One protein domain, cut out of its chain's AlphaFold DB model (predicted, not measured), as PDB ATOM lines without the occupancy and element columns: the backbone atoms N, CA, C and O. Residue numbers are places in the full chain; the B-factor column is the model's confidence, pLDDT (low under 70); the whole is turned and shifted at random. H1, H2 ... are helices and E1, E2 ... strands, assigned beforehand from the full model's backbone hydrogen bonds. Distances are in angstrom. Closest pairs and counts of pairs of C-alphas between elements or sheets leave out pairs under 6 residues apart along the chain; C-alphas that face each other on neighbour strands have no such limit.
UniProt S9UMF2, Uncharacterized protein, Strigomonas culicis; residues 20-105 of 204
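Overview. This is residues 20 to 105 of the 204 residues of an uncharacterized protein of Strigomonas culicis (UniProt S9UMF2). A small two-strand sheet, E1 and E2, lies near the middle, with H2 and H4 packed by E2 and short H5 following E2 near the centre. H1 and H3 lie towards opposite ends of the longest axis, and H6 ends the printed part away from the sheet. The 86 printed residues include six named helices and two named strands, in the order H1 E1 H2 H3 H4 E2 H5 H6. The sheet is antiparallel and the class is mostly helix. The whole is compact, with a radius of gyration of the C-alphas of 12.6 A, and spans 36 by 25 by 20 A.

Arrangement. H1, residues 20 to 32, touches no helix. E1, residues 39 to 41, is the antiparallel neighbour of E2, residues 85 to 88, with N 40 and O 87 2.8 A apart, within hydrogen-bond range. H2, residues 42 to 49, and H4, residues 65 to 74, only just touch, with 3 pairs of C-alphas within 8 A, the closest being Leu 42 and Phe 72 at 7.2 A. They run opposite ways at a shallow tilt of 33 degrees, only just short of steep. H3, residues 52 to 57, only just touches H2, with 3 such pairs, and only at the corner; the closest C-alphas, of Leu 48 and Trp 55, are 6.0 A apart. The closest C-alphas of H4 and E2, Phe 72 and Leu 87, are 6.5 A apart. H5, residues 89 to 92, and H6, residues 100 to 105, are close but not clearly touching, the closest C-alphas being Gln 90 and Cys 100 at 6.8 A. In H1, H2, H3, H4 and H6 every O i to N i+4 pair is within hydrogen-bond range; H5 is too short for one.

Along the chain. H1 begins at C-alpha 20 (-43.647, 3.311, 15.310) and is 18.3 A long. H4 is 14.3 A, E2 10.4 A and H2 10.3 A long. H6 ends at C-alpha 105 (-40.166, 16.924, -6.492).

Size, cuts and confidence. The two C-alphas farthest apart, of Gly 20 and Val 53, are 36.2 A apart. The printed part has no cut and no long link. Mean pLDDT of the printed part is 80.0; residues 52 to 54, 57 to 58, 81 to 83 and 95 to 105 are under 70.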
ATOM      1  N   GLY A  20     -44.961   3.933  15.133       85.56
ATOM      2  CA  GLY A  20     -43.647   3.311  15.310       85.56
ATOM      3  C   GLY A  20     -42.766   3.424  14.064       85.56
ATOM      4  O   GLY A  20     -41.600   3.815  14.167       85.56
ATOM      5  N   ASP A  21     -43.326   3.156  12.880       87.12
ATOM      6  CA  ASP A  21     -42.615   3.321  11.608       87.12
ATOM      7  C   ASP A  21     -42.263   4.789  11.348       87.12
ATOM      8  O   ASP A  21     -41.138   5.086  10.942       87.12
ATOM      9  N   ALA A  22     -43.180   5.716  11.648       87.00
ATOM     10  CA  ALA A  22     -42.936   7.149  11.501       87.00
ATOM     11  C   ALA A  22     -41.775   7.626  12.388       87.00
ATOM     12  O   ALA A  22     -40.887   8.340  11.927       87.00
ATOM     13  N   VAL A  23     -41.746   7.217  13.663       88.19
ATOM     14  CA  VAL A  23     -40.658   7.559  14.594       88.19
ATOM     15  C   VAL A  23     -39.328   6.983  14.116       88.19
ATOM     16  O   VAL A  23     -38.318   7.688  14.113       88.19
ATOM     17  N   ARG A  24     -39.320   5.726  13.666       87.81
ATOM     18  CA  ARG A  24     -38.108   5.063  13.177       87.81
ATOM     19  C   ARG A  24     -37.559   5.722  11.912       87.81
ATOM     20  O   ARG A  24     -36.354   5.954  11.830       87.81
ATOM     21  N   LEU A  25     -38.421   6.053  10.951       89.50
ATOM     22  CA  LEU A  25     -38.020   6.756   9.732       89.50
ATOM     23  C   LEU A  25     -37.548   8.185  10.028       89.50
ATOM     24  O   LEU A  25     -36.548   8.604   9.448       89.50
ATOM     25  N   ARG A  26     -38.170   8.907  10.975       90.81
ATOM     26  CA  ARG A  26     -37.687  10.225  11.441       90.81
ATOM     27  C   ARG A  26     -36.288  10.143  12.042       90.81
ATOM     28  O   ARG A  26     -35.418  10.932  11.668       90.81
ATOM     29  N   ALA A  27     -36.059   9.184  12.939       90.94
ATOM     30  CA  ALA A  27     -34.753   8.981  13.560       90.94
ATOM     31  C   ALA A  27     -33.676   8.701  12.503       90.94
ATOM     32  O   ALA A  27     -32.644   9.367  12.492       90.94
ATOM     33  N   LEU A  28     -33.960   7.801  11.557       90.88
ATOM     34  CA  LEU A  28     -33.021   7.457  10.491       90.88
ATOM     35  C   LEU A  28     -32.766   8.613   9.515       90.88
ATOM     36  O   LEU A  28     -31.632   8.831   9.104       90.88
ATOM     37  N   THR A  29     -33.813   9.356   9.150       89.62
ATOM     38  CA  THR A  29     -33.710  10.561   8.307       89.62
ATOM     39  C   THR A  29     -32.768  11.571   8.946       89.62
ATOM     40  O   THR A  29     -31.887  12.103   8.278       89.62
ATOM     41  N   THR A  30     -32.913  11.780  10.257       90.44
ATOM     42  CA  THR A  30     -32.058  12.686  11.032       90.44
ATOM     43  C   THR A  30     -30.621  12.173  11.096       90.44
ATOM     44  O   THR A  30     -29.694  12.925  10.810       90.44
ATOM     45  N   GLU A  31     -30.430  10.892  11.419       92.62
ATOM     46  CA  GLU A  31     -29.113  10.250  11.518       92.62
ATOM     47  C   GLU A  31     -28.331  10.333  10.202       92.62
ATOM     48  O   GLU A  31     -27.136  10.624  10.204       92.62
ATOM     49  N   ARG A  32     -29.007  10.100   9.074       89.00
ATOM     50  CA  ARG A  32     -28.387  10.070   7.742       89.00
ATOM     51  C   ARG A  32     -28.432  11.408   7.004       89.00
ATOM     52  O   ARG A  32     -27.959  11.483   5.874       89.00
ATOM     53  N   GLY A  33     -28.984  12.456   7.617       87.69
ATOM     54  CA  GLY A  33     -29.082  13.786   7.011       87.69
ATOM     55  C   GLY A  33     -29.934  13.819   5.740       87.69
ATOM     56  O   GLY A  33     -29.649  14.587   4.819       87.69
ATOM     57  N   TYR A  34     -30.958  12.968   5.654       86.75
ATOM     58  CA  TYR A  34     -31.842  12.948   4.497       86.75
ATOM     59  C   TYR A  34     -32.720  14.210   4.455       86.75
ATOM     60  O   TYR A  34     -33.309  14.625   5.449       86.75
ATOM     61  N   LEU A  35     -32.820  14.801   3.267       80.88
ATOM     62  CA  LEU A  35     -33.648  15.957   2.922       80.88
ATOM     63  C   LEU A  35     -34.854  15.559   2.058       80.88
ATOM     64  O   LEU A  35     -35.840  16.288   1.982       80.88
ATOM     65  N   SER A  36     -34.779  14.413   1.378       80.00
ATOM     66  CA  SER A  36     -35.855  13.901   0.539       80.00
ATOM     67  C   SER A  36     -36.898  13.181   1.397       80.00
ATOM     68  O   SER A  36     -36.542  12.240   2.115       80.00
ATOM     69  N   PRO A  37     -38.192  13.525   1.268       79.81
ATOM     70  CA  PRO A  37     -39.268  12.761   1.892       79.81
ATOM     71  C   PRO A  37     -39.563  11.449   1.145       79.81
ATOM     72  O   PRO A  37     -40.415  10.678   1.585       79.81
ATOM     73  N   PHE A  38     -38.905  11.195   0.005       83.75
ATOM     74  CA  PHE A  38     -39.191  10.058  -0.866       83.75
ATOM     75  C   PHE A  38     -38.344   8.832  -0.538       83.75
ATOM     76  O   PHE A  38     -37.112   8.884  -0.506       83.75
ATOM     77  N   TRP A  39     -39.027   7.707  -0.391       88.06
ATOM     78  CA  TRP A  39     -38.480   6.387  -0.128       88.06
ATOM     79  C   TRP A  39     -39.041   5.414  -1.156       88.06
ATOM     80  O   TRP A  39     -40.221   5.449  -1.481       88.06
ATOM     81  N   LEU A  40     -38.194   4.552  -1.689       87.56
ATOM     82  CA  LEU A  40     -38.505   3.712  -2.831       87.56
ATOM     83  C   LEU A  40     -38.396   2.248  -2.430       87.56
ATOM     84  O   LEU A  40     -37.446   1.844  -1.757       87.56
ATOM     85  N   THR A  41     -39.362   1.449  -2.860       87.75
ATOM     86  CA  THR A  41     -39.227  -0.012  -2.882       87.75
ATOM     87  C   THR A  41     -38.299  -0.444  -4.018       87.75
ATOM     88  O   THR A  41     -38.084   0.313  -4.966       87.75
ATOM     89  N   LEU A  42     -37.773  -1.672  -3.968       87.94
ATOM     90  CA  LEU A  42     -36.918  -2.186  -5.045       87.94
ATOM     91  C   LEU A  42     -37.642  -2.160  -6.399       87.94
ATOM     92  O   LEU A  42     -37.092  -1.643  -7.363       87.94
ATOM     93  N   ALA A  43     -38.902  -2.602  -6.434       82.81
ATOM     94  CA  ALA A  43     -39.727  -2.583  -7.641       82.81
ATOM     95  C   ALA A  43     -39.913  -1.164  -8.211       82.81
ATOM     96  O   ALA A  43     -39.927  -0.968  -9.422       82.81
ATOM     97  N   GLU A  44     -40.033  -0.148  -7.350       83.81
ATOM     98  CA  GLU A  44     -40.114   1.246  -7.795       83.81
ATOM     99  C   GLU A  44     -38.779   1.755  -8.341       83.81
ATOM    100  O   GLU A  44     -38.776   2.508  -9.310       83.81
ATOM    101  N   VAL A  45     -37.645   1.334  -7.774       85.50
ATOM    102  CA  VAL A  45     -36.327   1.679  -8.326       85.50
ATOM    103  C   VAL A  45     -36.096   0.985  -9.665       85.50
ATOM    104  O   VAL A  45     -35.646   1.640 -10.599       85.50
ATOM    105  N   GLU A  46     -36.435  -0.297  -9.788       84.56
ATOM    106  CA  GLU A  46     -36.353  -1.053 -11.044       84.56
ATOM    107  C   GLU A  46     -37.216  -0.416 -12.136       84.56
ATOM    108  O   GLU A  46     -36.742  -0.218 -13.254       84.56
ATOM    109  N   LEU A  47     -38.442  -0.005 -11.795       78.50
ATOM    110  CA  LEU A  47     -39.307   0.753 -12.694       78.50
ATOM    111  C   LEU A  47     -38.605   2.026 -13.187       78.50
ATOM    112  O   LEU A  47     -38.539   2.264 -14.387       78.50
ATOM    113  N   LEU A  48     -38.035   2.830 -12.284       77.25
ATOM    114  CA  LEU A  48     -37.304   4.046 -12.666       77.25
ATOM    115  C   LEU A  48     -36.053   3.732 -13.505       77.25
ATOM    116  O   LEU A  48     -35.723   4.496 -14.409       77.25
ATOM    117  N   PHE A  49     -35.384   2.607 -13.238       77.12
ATOM    118  CA  PHE A  49     -34.193   2.143 -13.956       77.12
ATOM    119  C   PHE A  49     -34.487   1.795 -15.417       77.12
ATOM    120  O   PHE A  49     -33.700   2.117 -16.308       77.12
ATOM    121  N   LEU A  50     -35.648   1.190 -15.685       74.50
ATOM    122  CA  LEU A  50     -36.116   0.899 -17.046       74.50
ATOM    123  C   LEU A  50     -36.372   2.172 -17.871       74.50
ATOM    124  O   LEU A  50     -36.451   2.112 -19.099       74.50
ATOM    125  N   HIS A  51     -36.452   3.333 -17.221       73.62
ATOM    126  CA  HIS A  51     -36.681   4.621 -17.861       73.62
ATOM    127  C   HIS A  51     -35.472   5.534 -17.684       73.62
ATOM    128  O   HIS A  51     -35.497   6.486 -16.908       73.62
ATOM    129  N   SER A  52     -34.425   5.280 -18.474       69.81
ATOM    130  CA  SER A  52     -33.145   6.005 -18.431       69.81
ATOM    131  C   SER A  52     -33.283   7.529 -18.474       69.81
ATOM    132  O   SER A  52     -32.510   8.232 -17.837       69.81
ATOM    133  N   VAL A  53     -34.292   8.075 -19.159       68.94
ATOM    134  CA  VAL A  53     -34.564   9.522 -19.158       68.94
ATOM    135  C   VAL A  53     -35.025  10.014 -17.788       68.94
ATOM    136  O   VAL A  53     -34.595  11.082 -17.357       68.94
ATOM    137  N   ILE A  54     -35.880   9.256 -17.097       69.94
ATOM    138  CA  ILE A  54     -36.291   9.560 -15.723       69.94
ATOM    139  C   ILE A  54     -35.075   9.408 -14.811       69.94
ATOM    140  O   ILE A  54     -34.749  10.351 -14.105       69.94
ATOM    141  N   TRP A  55     -34.343   8.299 -14.912       74.50
ATOM    142  CA  TRP A  55     -33.108   8.063 -14.159       74.50
ATOM    143  C   TRP A  55     -32.102   9.222 -14.284       74.50
ATOM    144  O   TRP A  55     -31.660   9.782 -13.282       74.50
ATOM    145  N   CYS A  56     -31.813   9.655 -15.516       70.94
ATOM    146  CA  CYS A  56     -30.928  10.783 -15.808       70.94
ATOM    147  C   CYS A  56     -31.483  12.112 -15.287       70.94
ATOM    148  O   CYS A  56     -30.734  12.923 -14.748       70.94
ATOM    149  N   ARG A  57     -32.792  12.362 -15.429       68.19
ATOM    150  CA  ARG A  57     -33.428  13.583 -14.902       68.19
ATOM    151  C   ARG A  57     -33.407  13.645 -13.383       68.19
ATOM    152  O   ARG A  57     -33.302  14.735 -12.834       68.19
ATOM    153  N   LEU A  58     -33.499  12.492 -12.729       68.88
ATOM    154  CA  LEU A  58     -33.382  12.366 -11.283       68.88
ATOM    155  C   LEU A  58     -31.922  12.414 -10.803       68.88
ATOM    156  O   LEU A  58     -31.694  12.351  -9.599       68.88
ATOM    157  N   GLN A  59     -30.956  12.548 -11.725       73.19
ATOM    158  CA  GLN A  59     -29.514  12.564 -11.446       73.19
ATOM    159  C   GLN A  59     -29.080  11.387 -10.569       73.19
ATOM    160  O   GLN A  59     -28.216  11.503  -9.696       73.19
ATOM    161  N   PHE A  60     -29.722  10.238 -10.777       78.56
ATOM    162  CA  PHE A  60     -29.332   9.036 -10.077       78.56
ATOM    163  C   PHE A  60     -27.954   8.588 -10.562       78.56
ATOM    164  O   PHE A  60     -27.646   8.648 -11.755       78.56
ATOM    165  N   LYS A  61     -27.133   8.126  -9.615       81.56
ATOM    166  CA  LYS A  61     -25.819   7.537  -9.855       81.56
ATOM    167  C   LYS A  61     -25.933   6.516 -10.980       81.56
ATOM    168  O   LYS A  61     -26.912   5.768 -11.067       81.56
ATOM    169  N   ASN A  62     -24.908   6.448 -11.818       81.81
ATOM    170  CA  ASN A  62     -24.798   5.398 -12.822       81.81
ATOM    171  C   ASN A  62     -24.443   4.061 -12.146       81.81
ATOM    172  O   ASN A  62     -23.287   3.646 -12.138       81.81
ATOM    173  N   LEU A  63     -25.435   3.447 -11.503       83.00
ATOM    174  CA  LEU A  63     -25.342   2.158 -10.825       83.00
ATOM    175  C   LEU A  63     -25.886   1.068 -11.741       83.00
ATOM    176  O   LEU A  63     -26.837   1.283 -12.480       83.00
ATOM    177  N   SER A  64     -25.342  -0.132 -11.650       86.44
ATOM    178  CA  SER A  64     -25.971  -1.343 -12.168       86.44
ATOM    179  C   SER A  64     -27.124  -1.803 -11.263       86.44
ATOM    180  O   SER A  64     -27.153  -1.512 -10.066       86.44
ATOM    181  N   LEU A  65     -28.043  -2.619 -11.798       82.88
ATOM    182  CA  LEU A  65     -29.095  -3.268 -10.993       82.88
ATOM    183  C   LEU A  65     -28.520  -4.103  -9.834       82.88
ATOM    184  O   LEU A  65     -29.134  -4.203  -8.772       82.88
ATOM    185  N   HIS A  66     -27.325  -4.678 -10.012       87.56
ATOM    186  CA  HIS A  66     -26.635  -5.402  -8.947       87.56
ATOM    187  C   HIS A  66     -26.216  -4.469  -7.802       87.56
ATOM    188  O   HIS A  66     -26.421  -4.792  -6.633       87.56
ATOM    189  N   GLU A  67     -25.674  -3.292  -8.120       89.62
ATOM    190  CA  GLU A  67     -25.302  -2.284  -7.120       89.62
ATOM    191  C   GLU A  67     -26.529  -1.714  -6.405       89.62
ATOM    192  O   GLU A  67     -26.517  -1.596  -5.180       89.62
ATOM    193  N   VAL A  68     -27.621  -1.457  -7.133       88.25
ATOM    194  CA  VAL A  68     -28.913  -1.084  -6.536       88.25
ATOM    195  C   VAL A  68     -29.399  -2.169  -5.573       88.25
ATOM    196  O   VAL A  68     -29.734  -1.872  -4.428       88.25
ATOM    197  N   SER A  69     -29.386  -3.437  -5.994       88.75
ATOM    198  CA  SER A  69     -29.802  -4.556  -5.138       88.75
ATOM    199  C   SER A  69     -28.972  -4.629  -3.856       88.75
ATOM    200  O   SER A  69     -29.519  -4.846  -2.774       88.75
ATOM    201  N   ARG A  70     -27.658  -4.386  -3.945       91.25
ATOM    202  CA  ARG A  70     -26.780  -4.320  -2.769       91.25
ATOM    203  C   ARG A  70     -27.148  -3.177  -1.827       91.25
ATOM    204  O   ARG A  70     -27.183  -3.400  -0.622       91.25
ATOM    205  N   LEU A  71     -27.507  -1.997  -2.336       91.12
ATOM    206  CA  LEU A  71     -28.002  -0.903  -1.487       91.12
ATOM    207  C   LEU A  71     -29.264  -1.305  -0.711       91.12
ATOM    208  O   LEU A  71     -29.408  -0.934   0.452       91.12
ATOM    209  N   PHE A  72     -30.154  -2.102  -1.307       91.88
ATOM    210  CA  PHE A  72     -31.324  -2.623  -0.597       91.88
ATOM    211  C   PHE A  72     -30.978  -3.661   0.476       91.88
ATOM    212  O   PHE A  72     -31.669  -3.739   1.489       91.88
ATOM    213  N   VAL A  73     -29.910  -4.434   0.294       89.56
ATOM    214  CA  VAL A  73     -29.407  -5.349   1.331       89.56
ATOM    215  C   VAL A  73     -28.760  -4.570   2.478       89.56
ATOM    216  O   VAL A  73     -29.040  -4.848   3.641       89.56
ATOM    217  N   ASP A  74     -27.940  -3.573   2.149       90.12
ATOM    218  CA  ASP A  74     -27.061  -2.908   3.112       90.12
ATOM    219  C   ASP A  74     -27.740  -1.739   3.844       90.12
ATOM    220  O   ASP A  74     -27.400  -1.430   4.988       90.12
ATOM    221  N   ARG A  75     -28.671  -1.035   3.181       91.00
ATOM    222  CA  ARG A  75     -29.159   0.279   3.635       91.00
ATOM    223  C   ARG A  75     -30.670   0.424   3.721       91.00
ATOM    224  O   ARG A  75     -31.103   1.397   4.351       91.00
ATOM    225  N   ALA A  76     -31.451  -0.473   3.118       91.19
ATOM    226  CA  ALA A  76     -32.905  -0.375   3.175       91.19
ATOM    227  C   ALA A  76     -33.455  -0.720   4.562       91.19
ATOM    228  O   ALA A  76     -32.866  -1.451   5.360       91.19
ATOM    229  N   VAL A  77     -34.641  -0.195   4.835       90.19
ATOM    230  CA  VAL A  77     -35.354  -0.355   6.097       90.19
ATOM    231  C   VAL A  77     -36.600  -1.182   5.855       90.19
ATOM    232  O   VAL A  77     -37.339  -0.943   4.904       90.19
ATOM    233  N   ARG A  78     -36.861  -2.143   6.740       88.56
ATOM    234  CA  ARG A  78     -38.126  -2.887   6.763       88.56
ATOM    235  C   ARG A  78     -39.090  -2.240   7.745       88.56
ATOM    236  O   ARG A  78     -38.728  -2.086   8.913       88.56
ATOM    237  N   LEU A  79     -40.279  -1.889   7.272       83.69
ATOM    238  CA  LEU A  79     -41.363  -1.340   8.087       83.69
ATOM    239  C   LEU A  79     -42.200  -2.460   8.717       83.69
ATOM    240  O   LEU A  79     -42.138  -3.615   8.288       83.69
ATOM    241  N   SER A  80     -42.942  -2.112   9.763       73.88
ATOM    242  CA  SER A  80     -43.540  -3.049  10.721       73.88
ATOM    243  C   SER A  80     -44.574  -4.007  10.120       73.88
ATOM    244  O   SER A  80     -44.782  -5.083  10.672       73.88
ATOM    245  N   ASP A  81     -45.199  -3.664   8.989       67.38
ATOM    246  CA  ASP A  81     -46.299  -4.449   8.405       67.38
ATOM    247  C   ASP A  81     -45.912  -5.357   7.211       67.38
ATOM    248  O   ASP A  81     -46.774  -5.882   6.513       67.38
ATOM    249  N   ASN A  82     -44.615  -5.619   7.007       53.62
ATOM    250  CA  ASN A  82     -44.085  -6.442   5.905       53.62
ATOM    251  C   ASN A  82     -44.284  -5.882   4.478       53.62
ATOM    252  O   ASN A  82     -43.965  -6.585   3.518       53.62
ATOM    253  N   ARG A  83     -44.690  -4.619   4.291       65.12
ATOM    254  CA  ARG A  83     -44.809  -3.951   2.973       65.12
ATOM    255  C   ARG A  83     -43.488  -3.652   2.234       65.12
ATOM    256  O   ARG A  83     -43.355  -2.614   1.606       65.12
ATOM    257  N   PHE A  84     -42.547  -4.592   2.191       77.12
ATOM    258  CA  PHE A  84     -41.280  -4.511   1.442       77.12
ATOM    259  C   PHE A  84     -40.212  -3.580   2.068       77.12
ATOM    260  O   PHE A  84     -40.538  -2.612   2.754       77.12
ATOM    261  N   PRO A  85     -38.907  -3.874   1.885       88.88
ATOM    262  CA  PRO A  85     -37.839  -2.951   2.264       88.88
ATOM    263  C   PRO A  85     -37.895  -1.669   1.432       88.88
ATOM    264  O   PRO A  85     -38.142  -1.722   0.224       88.88
ATOM    265  N   VAL A  86     -37.602  -0.535   2.065       90.00
ATOM    266  CA  VAL A  86     -37.566   0.781   1.418       90.00
ATOM    267  C   VAL A  86     -36.215   1.465   1.598       90.00
ATOM    268  O   VAL A  86     -35.594   1.378   2.660       90.00
ATOM    269  N   LEU A  87     -35.767   2.165   0.561       92.25
ATOM    270  CA  LEU A  87     -34.521   2.928   0.518       92.25
ATOM    271  C   LEU A  87     -34.844   4.404   0.258       92.25
ATOM    272  O   LEU A  87     -35.639   4.699  -0.631       92.25
ATOM    273  N   ASN A  88     -34.250   5.342   1.000       90.75
ATOM    274  CA  ASN A  88     -34.452   6.761   0.694       90.75
ATOM    275  C   ASN A  88     -33.868   7.083  -0.692       90.75
ATOM    276  O   ASN A  88     -32.760   6.651  -1.009       90.75
ATOM    277  N   ALA A  89     -34.591   7.855  -1.507       86.31
ATOM    278  CA  ALA A  89     -34.173   8.186  -2.868       86.31
ATOM    279  C   ALA A  89     -32.789   8.866  -2.926       86.31
ATOM    280  O   ALA A  89     -32.077   8.685  -3.907       86.31
ATOM    281  N   GLN A  90     -32.365   9.584  -1.877       86.19
ATOM    282  CA  GLN A  90     -31.036  10.213  -1.816       86.19
ATOM    283  C   GLN A  90     -29.871   9.223  -1.824       86.19
ATOM    284  O   GLN A  90     -28.774   9.593  -2.225       86.19
ATOM    285  N   GLU A  91     -30.086   7.964  -1.442       89.19
ATOM    286  CA  GLU A  91     -29.050   6.926  -1.540       89.19
ATOM    287  C   GLU A  91     -28.662   6.629  -2.998       89.19
ATOM    288  O   GLU A  91     -27.551   6.163  -3.278       89.19
ATOM    289  N   LEU A  92     -29.568   6.943  -3.931       86.25
ATOM    290  CA  LEU A  92     -29.404   6.736  -5.364       86.25
ATOM    291  C   LEU A  92     -28.856   7.967  -6.094       86.25
ATOM    292  O   LEU A  92     -28.489   7.823  -7.251       86.25
ATOM    293  N   VAL A  93     -28.774   9.147  -5.472       79.50
ATOM    294  CA  VAL A  93     -28.354  10.405  -6.130       79.50
ATOM    295  C   VAL A  93     -26.859  10.663  -5.914       79.50
ATOM    296  O   VAL A  93     -26.317  10.307  -4.867       79.50
ATOM    297  N   GLU A  94     -26.171  11.263  -6.891       70.81
ATOM    298  CA  GLU A  94     -24.760  11.660  -6.758       70.81
ATOM    299  C   GLU A  94     -24.497  12.532  -5.515       70.81
ATOM    300  O   GLU A  94     -25.277  13.414  -5.150       70.81
ATOM    301  N   GLU A  95     -23.375  12.274  -4.842       66.75
ATOM    302  CA  GLU A  95     -22.988  13.001  -3.633       66.75
ATOM    303  C   GLU A  95     -22.639  14.455  -3.987       66.75
ATOM    304  O   GLU A  95     -21.806  14.710  -4.855       66.75
ATOM    305  N   GLY A  96     -23.301  15.419  -3.339       58.75
ATOM    306  CA  GLY A  96     -23.149  16.841  -3.658       58.75
ATOM    307  C   GLY A  96     -24.061  17.356  -4.779       58.75
ATOM    308  O   GLY A  96     -23.995  18.547  -5.091       58.75
ATOM    309  N   ALA A  97     -24.944  16.521  -5.343       60.19
ATOM    310  CA  ALA A  97     -26.029  16.999  -6.196       60.19
ATOM    311  C   ALA A  97     -26.890  17.998  -5.406       60.19
ATOM    312  O   ALA A  97     -27.472  17.674  -4.366       60.19
ATOM    313  N   VAL A  98     -26.901  19.246  -5.879       50.66
ATOM    314  CA  VAL A  98     -27.560  20.375  -5.221       50.66
ATOM    315  C   VAL A  98     -29.047  20.067  -5.096       50.66
ATOM    316  O   VAL A  98     -29.739  19.929  -6.092       50.66
ATOM    317  N   ASP A  99     -29.517  19.953  -3.856       60.84
ATOM    318  CA  ASP A  99     -30.925  19.806  -3.501       60.84
ATOM    319  C   ASP A  99     -31.679  18.728  -4.307       60.84
ATOM    320  O   ASP A  99     -32.484  19.020  -5.196       60.84
ATOM    321  N   CYS A 100     -31.470  17.457  -3.937       54.47
ATOM    322  CA  CYS A 100     -32.237  16.318  -4.457       54.47
ATOM    323  C   CYS A 100     -33.757  16.565  -4.428       54.47
ATOM    324  O   CYS A 100     -34.481  16.057  -5.285       54.47
ATOM    325  N   SER A 101     -34.251  17.360  -3.469       55.88
ATOM    326  CA  SER A 101     -35.672  17.679  -3.371       55.88
ATOM    327  C   SER A 101     -36.151  18.509  -4.562       55.88
ATOM    328  O   SER A 101     -37.252  18.270  -5.040       55.88
ATOM    329  N   SER A 102     -35.325  19.398  -5.116       59.12
ATOM    330  CA  SER A 102     -35.695  20.267  -6.241       59.12
ATOM    331  C   SER A 102     -35.861  19.521  -7.572       59.12
ATOM    332  O   SER A 102     -36.692  19.920  -8.388       59.12
ATOM    333  N   TYR A 103     -35.137  18.415  -7.772       58.84
ATOM    334  CA  TYR A 103     -35.199  17.593  -8.990       58.84
ATOM    335  C   TYR A 103     -36.183  16.430  -8.882       58.84
ATOM    336  O   TYR A 103     -36.898  16.132  -9.841       58.84
ATOM    337  N   LEU A 104     -36.246  15.788  -7.713       59.56
ATOM    338  CA  LEU A 104     -37.185  14.697  -7.468       59.56
ATOM    339  C   LEU A 104     -38.614  15.233  -7.434       59.56
ATOM    340  O   LEU A 104     -39.482  14.669  -8.098       59.56
ATOM    341  N   ARG A 105     -38.835  16.364  -6.746       62.41
ATOM    342  CA  ARG A 105     -40.166  16.924  -6.492       62.41
ATOM    343  C   ARG A 105     -40.986  17.131  -7.767       62.41
ATOM    344  O   ARG A 105     -42.094  16.622  -7.762       62.41
TER     345      ARG A 105